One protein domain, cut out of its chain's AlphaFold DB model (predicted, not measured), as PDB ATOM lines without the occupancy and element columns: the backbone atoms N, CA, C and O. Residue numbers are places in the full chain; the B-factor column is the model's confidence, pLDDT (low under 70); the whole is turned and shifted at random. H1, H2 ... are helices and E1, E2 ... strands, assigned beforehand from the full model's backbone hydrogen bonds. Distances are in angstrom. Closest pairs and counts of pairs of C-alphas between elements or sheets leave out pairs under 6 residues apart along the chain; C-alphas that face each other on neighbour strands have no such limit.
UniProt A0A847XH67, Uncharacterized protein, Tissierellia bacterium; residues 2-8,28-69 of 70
ATOM      1  N   ALA A   2      42.952  30.609 -24.783       88.25
ATOM      2  CA  ALA A   2      44.042  30.646 -25.777       88.25
ATOM      3  C   ALA A   2      45.055  29.484 -25.672       88.25
ATOM      4  O   ALA A   2      45.532  28.991 -26.688       88.25
ATOM      5  N   TYR A   3      45.335  29.009 -24.452       94.38
ATOM      6  CA  TYR A   3      46.209  27.857 -24.208       94.38
ATOM      7  C   TYR A   3      45.723  26.569 -24.890       94.38
ATOM      8  O   TYR A   3      46.516  25.874 -25.516       94.38
ATOM      9  N   PHE A   4      44.426  26.259 -24.808       95.56
ATOM     10  CA  PHE A   4      43.887  25.046 -25.425       95.56
ATOM     11  C   PHE A   4      43.957  25.127 -26.949       95.56
ATOM     12  O   PHE A   4      44.401  24.170 -27.574       95.56
ATOM     13  N   ILE A   5      43.633  26.290 -27.530       95.31
ATOM     14  CA  ILE A   5      43.783  26.544 -28.973       95.31
ATOM     15  C   ILE A   5      45.245  26.372 -29.398       95.31
ATOM     16  O   ILE A   5      45.519  25.701 -30.388       95.31
ATOM     17  N   TYR A   6      46.192  26.908 -28.626       96.94
ATOM     18  CA  TYR A   6      47.615  26.685 -28.873       96.94
ATOM     19  C   TYR A   6      47.957  25.193 -28.868       96.94
ATOM     20  O   TYR A   6      48.528  24.713 -29.841       96.94
ATOM     21  N   LYS A   7      47.567  24.453 -27.820       98.06
ATOM     22  CA  LYS A   7      47.896  23.028 -27.660       98.06
ATOM     23  C   LYS A   7      47.344  22.157 -28.786       98.06
ATOM     24  O   LYS A   7      48.071  21.300 -29.279       98.06
ATOM     25  N   ILE A   8      46.100  22.371 -29.212       97.31
ATOM     26  CA  ILE A   8      45.541  21.611 -30.341       97.31
ATOM     27  C   ILE A   8      46.227  21.987 -31.661       97.31
ATOM     28  O   ILE A   8      46.496  21.107 -32.476       97.31
ATOM     29  N   SER A  28      38.924  34.542 -32.874       87.50
ATOM     30  CA  SER A  28      40.224  34.948 -33.415       87.50
ATOM     31  C   SER A  28      40.390  36.455 -33.557       87.50
ATOM     32  O   SER A  28      41.518  36.921 -33.705       87.50
ATOM     33  N   SER A  29      39.330  37.260 -33.439       87.94
ATOM     34  CA  SER A  29      39.416  38.730 -33.424       87.94
ATOM     35  C   SER A  29      40.056  39.303 -32.145       87.94
ATOM     36  O   SER A  29      40.576  40.428 -32.167       87.94
ATOM     37  N   ASN A  30      40.088  38.521 -31.056       91.75
ATOM     38  CA  ASN A  30      40.591  38.947 -29.750       91.75
ATOM     39  C   ASN A  30      42.097  39.275 -29.787       91.75
ATOM     40  O   ASN A  30      42.927  38.433 -30.130       91.75
ATOM     41  N   LYS A  31      42.465  40.503 -29.388       92.12
ATOM     42  CA  LYS A  31      43.854  40.995 -29.436       92.12
ATOM     43  C   LYS A  31      44.810  40.154 -28.583       92.12
ATOM     44  O   LYS A  31      45.863  39.773 -29.077       92.12
ATOM     45  N   ILE A  32      44.440  39.847 -27.340       93.88
ATOM     46  CA  ILE A  32      45.295  39.105 -26.400       93.88
ATOM     47  C   ILE A  32      45.557  37.694 -26.931       93.88
ATOM     48  O   ILE A  32      46.688  37.212 -26.902       93.88
ATOM     49  N   MET A  33      44.526  37.049 -27.480       94.00
ATOM     50  CA  MET A  33      44.669  35.716 -28.056       94.00
ATOM     51  C   MET A  33      45.599  35.700 -29.276       94.00
ATOM     52  O   MET A  33      46.419  34.790 -29.392       94.00
ATOM     53  N   ARG A  34      45.510  36.705 -30.159       94.75
ATOM     54  CA  ARG A  34      46.407  36.840 -31.321       94.75
ATOM     55  C   ARG A  34      47.865  36.931 -30.901       94.75
ATOM     56  O   ARG A  34      48.679  36.172 -31.414       94.75
ATOM     57  N   GLU A  35      48.179  37.827 -29.970       95.88
ATOM     58  CA  GLU A  35      49.547  38.012 -29.475       95.88
ATOM     59  C   GLU A  35      50.091  36.725 -28.842       95.88
ATOM     60  O   GLU A  35      51.197  36.283 -29.164       95.88
ATOM     61  N   TYR A  36      49.277  36.068 -28.007       96.38
ATOM     62  CA  TYR A  36      49.642  34.804 -27.370       96.38
ATOM     63  C   TYR A  36      49.965  33.711 -28.398       96.38
ATOM     64  O   TYR A  36      51.013  33.070 -28.309       96.38
ATOM     65  N   LEU A  37      49.084  33.508 -29.382       96.62
ATOM     66  CA  LEU A  37      49.241  32.465 -30.396       96.62
ATOM     67  C   LEU A  37      50.402  32.761 -31.347       96.62
ATOM     68  O   LEU A  37      51.201  31.862 -31.583       96.62
ATOM     69  N   LYS A  38      50.547  34.004 -31.827       96.62
ATOM     70  CA  LYS A  38      51.695  34.406 -32.659       96.62
ATOM     71  C   LYS A  38      53.016  34.139 -31.952       96.62
ATOM     72  O   LYS A  38      53.908  33.531 -32.529       96.62
ATOM     73  N   THR A  39      53.119  34.550 -30.689       97.62
ATOM     74  CA  THR A  39      54.351  34.386 -29.910       97.62
ATOM     75  C   THR A  39      54.665  32.915 -29.656       97.62
ATOM     76  O   THR A  39      55.810  32.496 -29.789       97.62
ATOM     77  N   LYS A  40      53.667  32.119 -29.253       97.88
ATOM     78  CA  LYS A  40      53.883  30.711 -28.903       97.88
ATOM     79  C   LYS A  40      54.148  29.838 -30.125       97.88
ATOM     80  O   LYS A  40      55.074  29.045 -30.073       97.88
ATOM     81  N   LEU A  41      53.387  30.005 -31.206       97.69
ATOM     82  CA  LEU A  41      53.587  29.247 -32.446       97.69
ATOM     83  C   LEU A  41      54.875  29.667 -33.164       97.69
ATOM     84  O   LEU A  41      55.602  28.808 -33.650       97.69
ATOM     85  N   GLY A  42      55.223  30.959 -33.141       97.44
ATOM     86  CA  GLY A  42      56.461  31.449 -33.748       97.44
ATOM     87  C   GLY A  42      57.730  30.864 -33.120       97.44
ATOM     88  O   GLY A  42      58.699  30.624 -33.829       97.44
ATOM     89  N   LYS A  43      57.717  30.554 -31.814       97.56
ATOM     90  CA  LYS A  43      58.828  29.843 -31.145       97.56
ATOM     91  C   LYS A  43      59.043  28.422 -31.666       97.56
ATOM     92  O   LYS A  43      60.148  27.908 -31.560       97.56
ATOM     93  N   GLU A  44      58.003  27.825 -32.230       96.69
ATOM     94  CA  GLU A  44      58.011  26.482 -32.814       96.69
ATOM     95  C   GLU A  44      58.196  26.537 -34.344       96.69
ATOM     96  O   GLU A  44      57.929  25.559 -35.036       96.69
ATOM     97  N   ASN A  45      58.623  27.687 -34.887       97.12
ATOM     98  CA  ASN A  45      58.744  27.960 -36.325       97.12
ATOM     99  C   ASN A  45      57.426  27.800 -37.108       97.12
ATOM    100  O   ASN A  45      57.448  27.512 -38.301       97.12
ATOM    101  N   ILE A  46      56.280  28.012 -36.451       98.19
ATOM    102  CA  ILE A  46      54.962  27.999 -37.094       98.19
ATOM    103  C   ILE A  46      54.465  29.432 -37.291       98.19
ATOM    104  O   ILE A  46      54.291  30.196 -36.336       98.19
ATOM    105  N   ILE A  47      54.172  29.790 -38.538       97.94
ATOM    106  CA  ILE A  47      53.658  31.102 -38.926       97.94
ATOM    107  C   ILE A  47      52.147  31.143 -38.688       97.94
ATOM    108  O   ILE A  47      51.382  30.378 -39.271       97.94
ATOM    109  N   ALA A  48      51.697  32.070 -37.842       97.06
ATOM    110  CA  ALA A  48      50.284  32.255 -37.520       97.06
ATOM    111  C   ALA A  48      49.704  33.507 -38.200       97.06
ATOM    112  O   ALA A  48      49.942  34.644 -37.767       97.06
ATOM    113  N   PHE A  49      48.889  33.299 -39.234       96.75
ATOM    114  CA  PHE A  49      48.142  34.353 -39.913       96.75
ATOM    115  C   PHE A  49      46.776  34.584 -39.277       96.75
ATOM    116  O   PHE A  49      46.106  33.668 -38.803       96.75
ATOM    117  N   PHE A  50      46.344  35.842 -39.311       94.75
ATOM    118  CA  PHE A  50      45.020  36.243 -38.865       94.75
ATOM    119  C   PHE A  50      44.449  37.256 -39.854       94.75
ATOM    120  O   PHE A  50      45.133  38.242 -40.150       94.75
ATOM    121  N   PRO A  51      43.193  37.099 -40.300       92.44
ATOM    122  CA  PRO A  51      42.538  38.121 -41.105       92.44
ATOM    123  C   PRO A  51      42.386  39.439 -40.329       92.44
ATOM    124  O   PRO A  51      42.514  39.493 -39.093       92.44
ATOM    125  N   LYS A  52      42.052  40.524 -41.042       91.25
ATOM    126  CA  LYS A  52      41.576  41.765 -40.403       91.25
ATOM    127  C   LYS A  52      40.395  41.429 -39.484       91.25
ATOM    128  O   LYS A  52      39.606  40.545 -39.801       91.25
ATOM    129  N   ARG A  53      40.258  42.116 -38.343       86.94
ATOM    130  CA  ARG A  53      39.275  41.743 -37.301       86.94
ATOM    131  C   ARG A  53      37.845  41.604 -37.836       86.94
ATOM    132  O   ARG A  53      37.214  40.595 -37.553       86.94
ATOM    133  N   GLY A  54      37.388  42.552 -38.657       85.62
ATOM    134  CA  GLY A  54      36.052  42.513 -39.273       85.62
ATOM    135  C   GLY A  54      35.851  41.404 -40.313       85.62
ATOM    136  O   GLY A  54      34.722  41.123 -40.678       85.62
ATOM    137  N   LEU A  55      36.930  40.758 -40.766       87.56
ATOM    138  CA  LEU A  55      36.875  39.604 -41.667       87.56
ATOM    139  C   LEU A  55      36.901  38.262 -40.921       87.56
ATOM    140  O   LEU A  55      36.740  37.224 -41.549       87.56
ATOM    141  N   CYS A  56      37.158  38.265 -39.609       84.75
ATOM    142  CA  CYS A  56      37.231  37.037 -38.812       84.75
ATOM    143  C   CYS A  56      35.857  36.577 -38.324       84.75
ATOM    144  O   CYS A  56      35.676  35.400 -38.051       84.75
ATOM    145  N   THR A  57      34.912  37.499 -38.157       85.00
ATOM    146  CA  THR A  57      33.529  37.191 -37.772       85.00
ATOM    147  C   THR A  57      32.733  36.701 -38.969       85.00
ATOM    148  O   THR A  57      33.125  36.955 -40.105       85.00
ATOM    149  N   ASP A  58      31.590  36.075 -38.718       84.81
ATOM    150  CA  ASP A  58      30.692  35.644 -39.786       84.81
ATOM    151  C   ASP A  58      30.271  36.853 -40.630       84.81
ATOM    152  O   ASP A  58      29.738  37.844 -40.128       84.81
ATOM    153  N   ASN A  59      30.609  36.800 -41.917       86.50
ATOM    154  CA  ASN A  59      30.331  37.846 -42.892       86.50
ATOM    155  C   ASN A  59      30.206  37.232 -44.296       86.50
ATOM    156  O   ASN A  59      30.718  36.145 -44.566       86.50
ATOM    157  N   GLY A  60      29.547  37.948 -45.208       89.44
ATOM    158  CA  GLY A  60      29.339  37.479 -46.581       89.44
ATOM    159  C   GLY A  60      30.590  37.502 -47.468       89.44
ATOM    160  O   GLY A  60      30.566  36.913 -48.543       89.44
ATOM    161  N   ILE A  61      31.686  38.147 -47.046       90.69
ATOM    162  CA  ILE A  61      32.884  38.338 -47.882       90.69
ATOM    163  C   ILE A  61      33.590  37.004 -48.110       90.69
ATOM    164  O   ILE A  61      33.967  36.718 -49.241       90.69
ATOM    165  N   GLY A  62      33.736  36.173 -47.072       87.12
ATOM    166  CA  GLY A  62      34.362  34.853 -47.211       87.12
ATOM    167  C   GLY A  62      33.614  33.957 -48.204       87.12
ATOM    168  O   GLY A  62      34.231  33.363 -49.083       87.12
ATOM    169  N   ILE A  63      32.281  33.934 -48.115       92.19
ATOM    170  CA  ILE A  63      31.414  33.165 -49.020       92.19
ATOM    171  C   ILE A  63      31.472  33.717 -50.447       92.19
ATOM    172  O   ILE A  63      31.670  32.956 -51.393       92.19
ATOM    173  N   ALA A  64      31.349  35.037 -50.611       94.12
ATOM    174  CA  ALA A  64      31.421  35.681 -51.919       94.12
ATOM    175  C   ALA A  64      32.789  35.475 -52.588       94.12
ATOM    176  O   ALA A  64      32.847  35.226 -53.789       94.12
ATOM    177  N   TYR A  65      33.880  35.539 -51.817       92.50
ATOM    178  CA  TYR A  65      35.230  35.290 -52.316       92.50
ATOM    179  C   TYR A  65      35.374  33.849 -52.806       92.50
ATOM    180  O   TYR A  65      35.743  33.655 -53.955       92.50
ATOM    181  N   ILE A  66      34.987  32.849 -52.005       92.38
ATOM    182  CA  ILE A  66      35.027  31.437 -52.428       92.38
ATOM    183  C   ILE A  66      34.178  31.201 -53.688       92.38
ATOM    184  O   ILE A  66      34.589  30.451 -54.563       92.38
ATOM    185  N   GLY A  67      33.014  31.847 -53.814       94.06
ATOM    186  CA  GLY A  67      32.178  31.741 -55.016       94.06
ATOM    187  C   GLY A  67      32.763  32.426 -56.260       94.06
ATOM    188  O   GLY A  67      32.457  32.011 -57.380       94.06
ATOM    189  N   LYS A  68      33.585  33.467 -56.069       95.19
ATOM    190  CA  LYS A  68      34.324  34.160 -57.134       95.19
ATOM    191  C   LYS A  68      35.563  33.375 -57.568       95.19
ATOM    192  O   LYS A  68      35.861  33.366 -58.757       95.19
ATOM    193  N   GLU A  69      36.288  32.779 -56.625       86.56
ATOM    194  CA  GLU A  69      37.481  31.977 -56.902       86.56
ATOM    195  C   GLU A  69      37.070  30.701 -57.652       86.56
ATOM    196  O   GLU A  69      36.620  29.718 -57.061       86.56
TER     197      GLU A  69
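This is residues 2 to 8 and 28 to 69 of the 70 residues of an uncharacterized protein of Tissierellia bacterium (UniProt A0A847XH67). Two helices, H1 and H2, pack together at one end of a loose, stretched-out shape, and after H2 the chain folds back so that the short strand E1 runs beside it. From there it goes on through the one-turn helix H3 to H4, an arm that sticks out at the far end with residues 58 to 69 and adds to the length. The printed part has 49 residues with four named helices and one named strand, in the order H1, H2, E1, H3, H4, and its class is mostly helix. The whole is loose, with a radius of gyration of the C-alphas of 13.2 A, and elongated, spanning 36 by 20 by 17 A.

H1, residues 2 to 8, touches H2, residues 31 to 42, with the C-alphas of Ala 2 and Met 33 the closest at 5.6 A. Their lines stand at a steep tilt of 37 degrees, only just beyond shallow, and they run the same way. E1, residues 47 to 49, pairs with no named strand. Its closest C-alphas to H2 are those of Ala 48 and Lys 38, 5.5 A apart. H1 and E1 are apart. H3, residues 53 to 56, touches no helix and is apart from E1. H4, residues 60 to 68, is close to H3 but not clearly touching, with 2 pairs of C-alphas within 8 A, the closest being those of Leu 55 and Ile 61 at 7.5 A. H4 is apart from H1, H2 and E1. In H1, H2 and H4 every O i to N i+4 pair is within hydrogen-bond range; H3, with four residues, is too short for such a pair, and its one O i to N i+3 pair is within range.

H1 begins at C-alpha 2, at (44.042, 30.646, -25.777), and measures 10.2 A from first to last C-alpha. H2, the longest helix with 12 residues, begins at C-alpha 31, at (43.854, 40.995, -29.436), and measures 16.4 A. E1, from Ile 47 to Phe 49, is 6.5 A long, and H3, from Arg 53 to Cys 56, is 5.3 A long. H4 measures 12.1 A and ends at C-alpha 68, at (34.324, 34.160, -57.134).

The two C-alphas farthest apart are those of Lys 43 and Lys 68, at 36.0 A. Without residues 58 to 69, which stand free, the body of 37 residues spans 28 by 18 by 15 A. Residues 9 to 27 are cut out and not printed, and C-alphas 8 and 28 are 14.7 A apart across the cut; the link from H1 to H2 runs across it. The links from H2 to E1, E1 to H3 and H3 to H4 are tight. The mean pLDDT of the printed part is 93.0, and no printed residue is under 70.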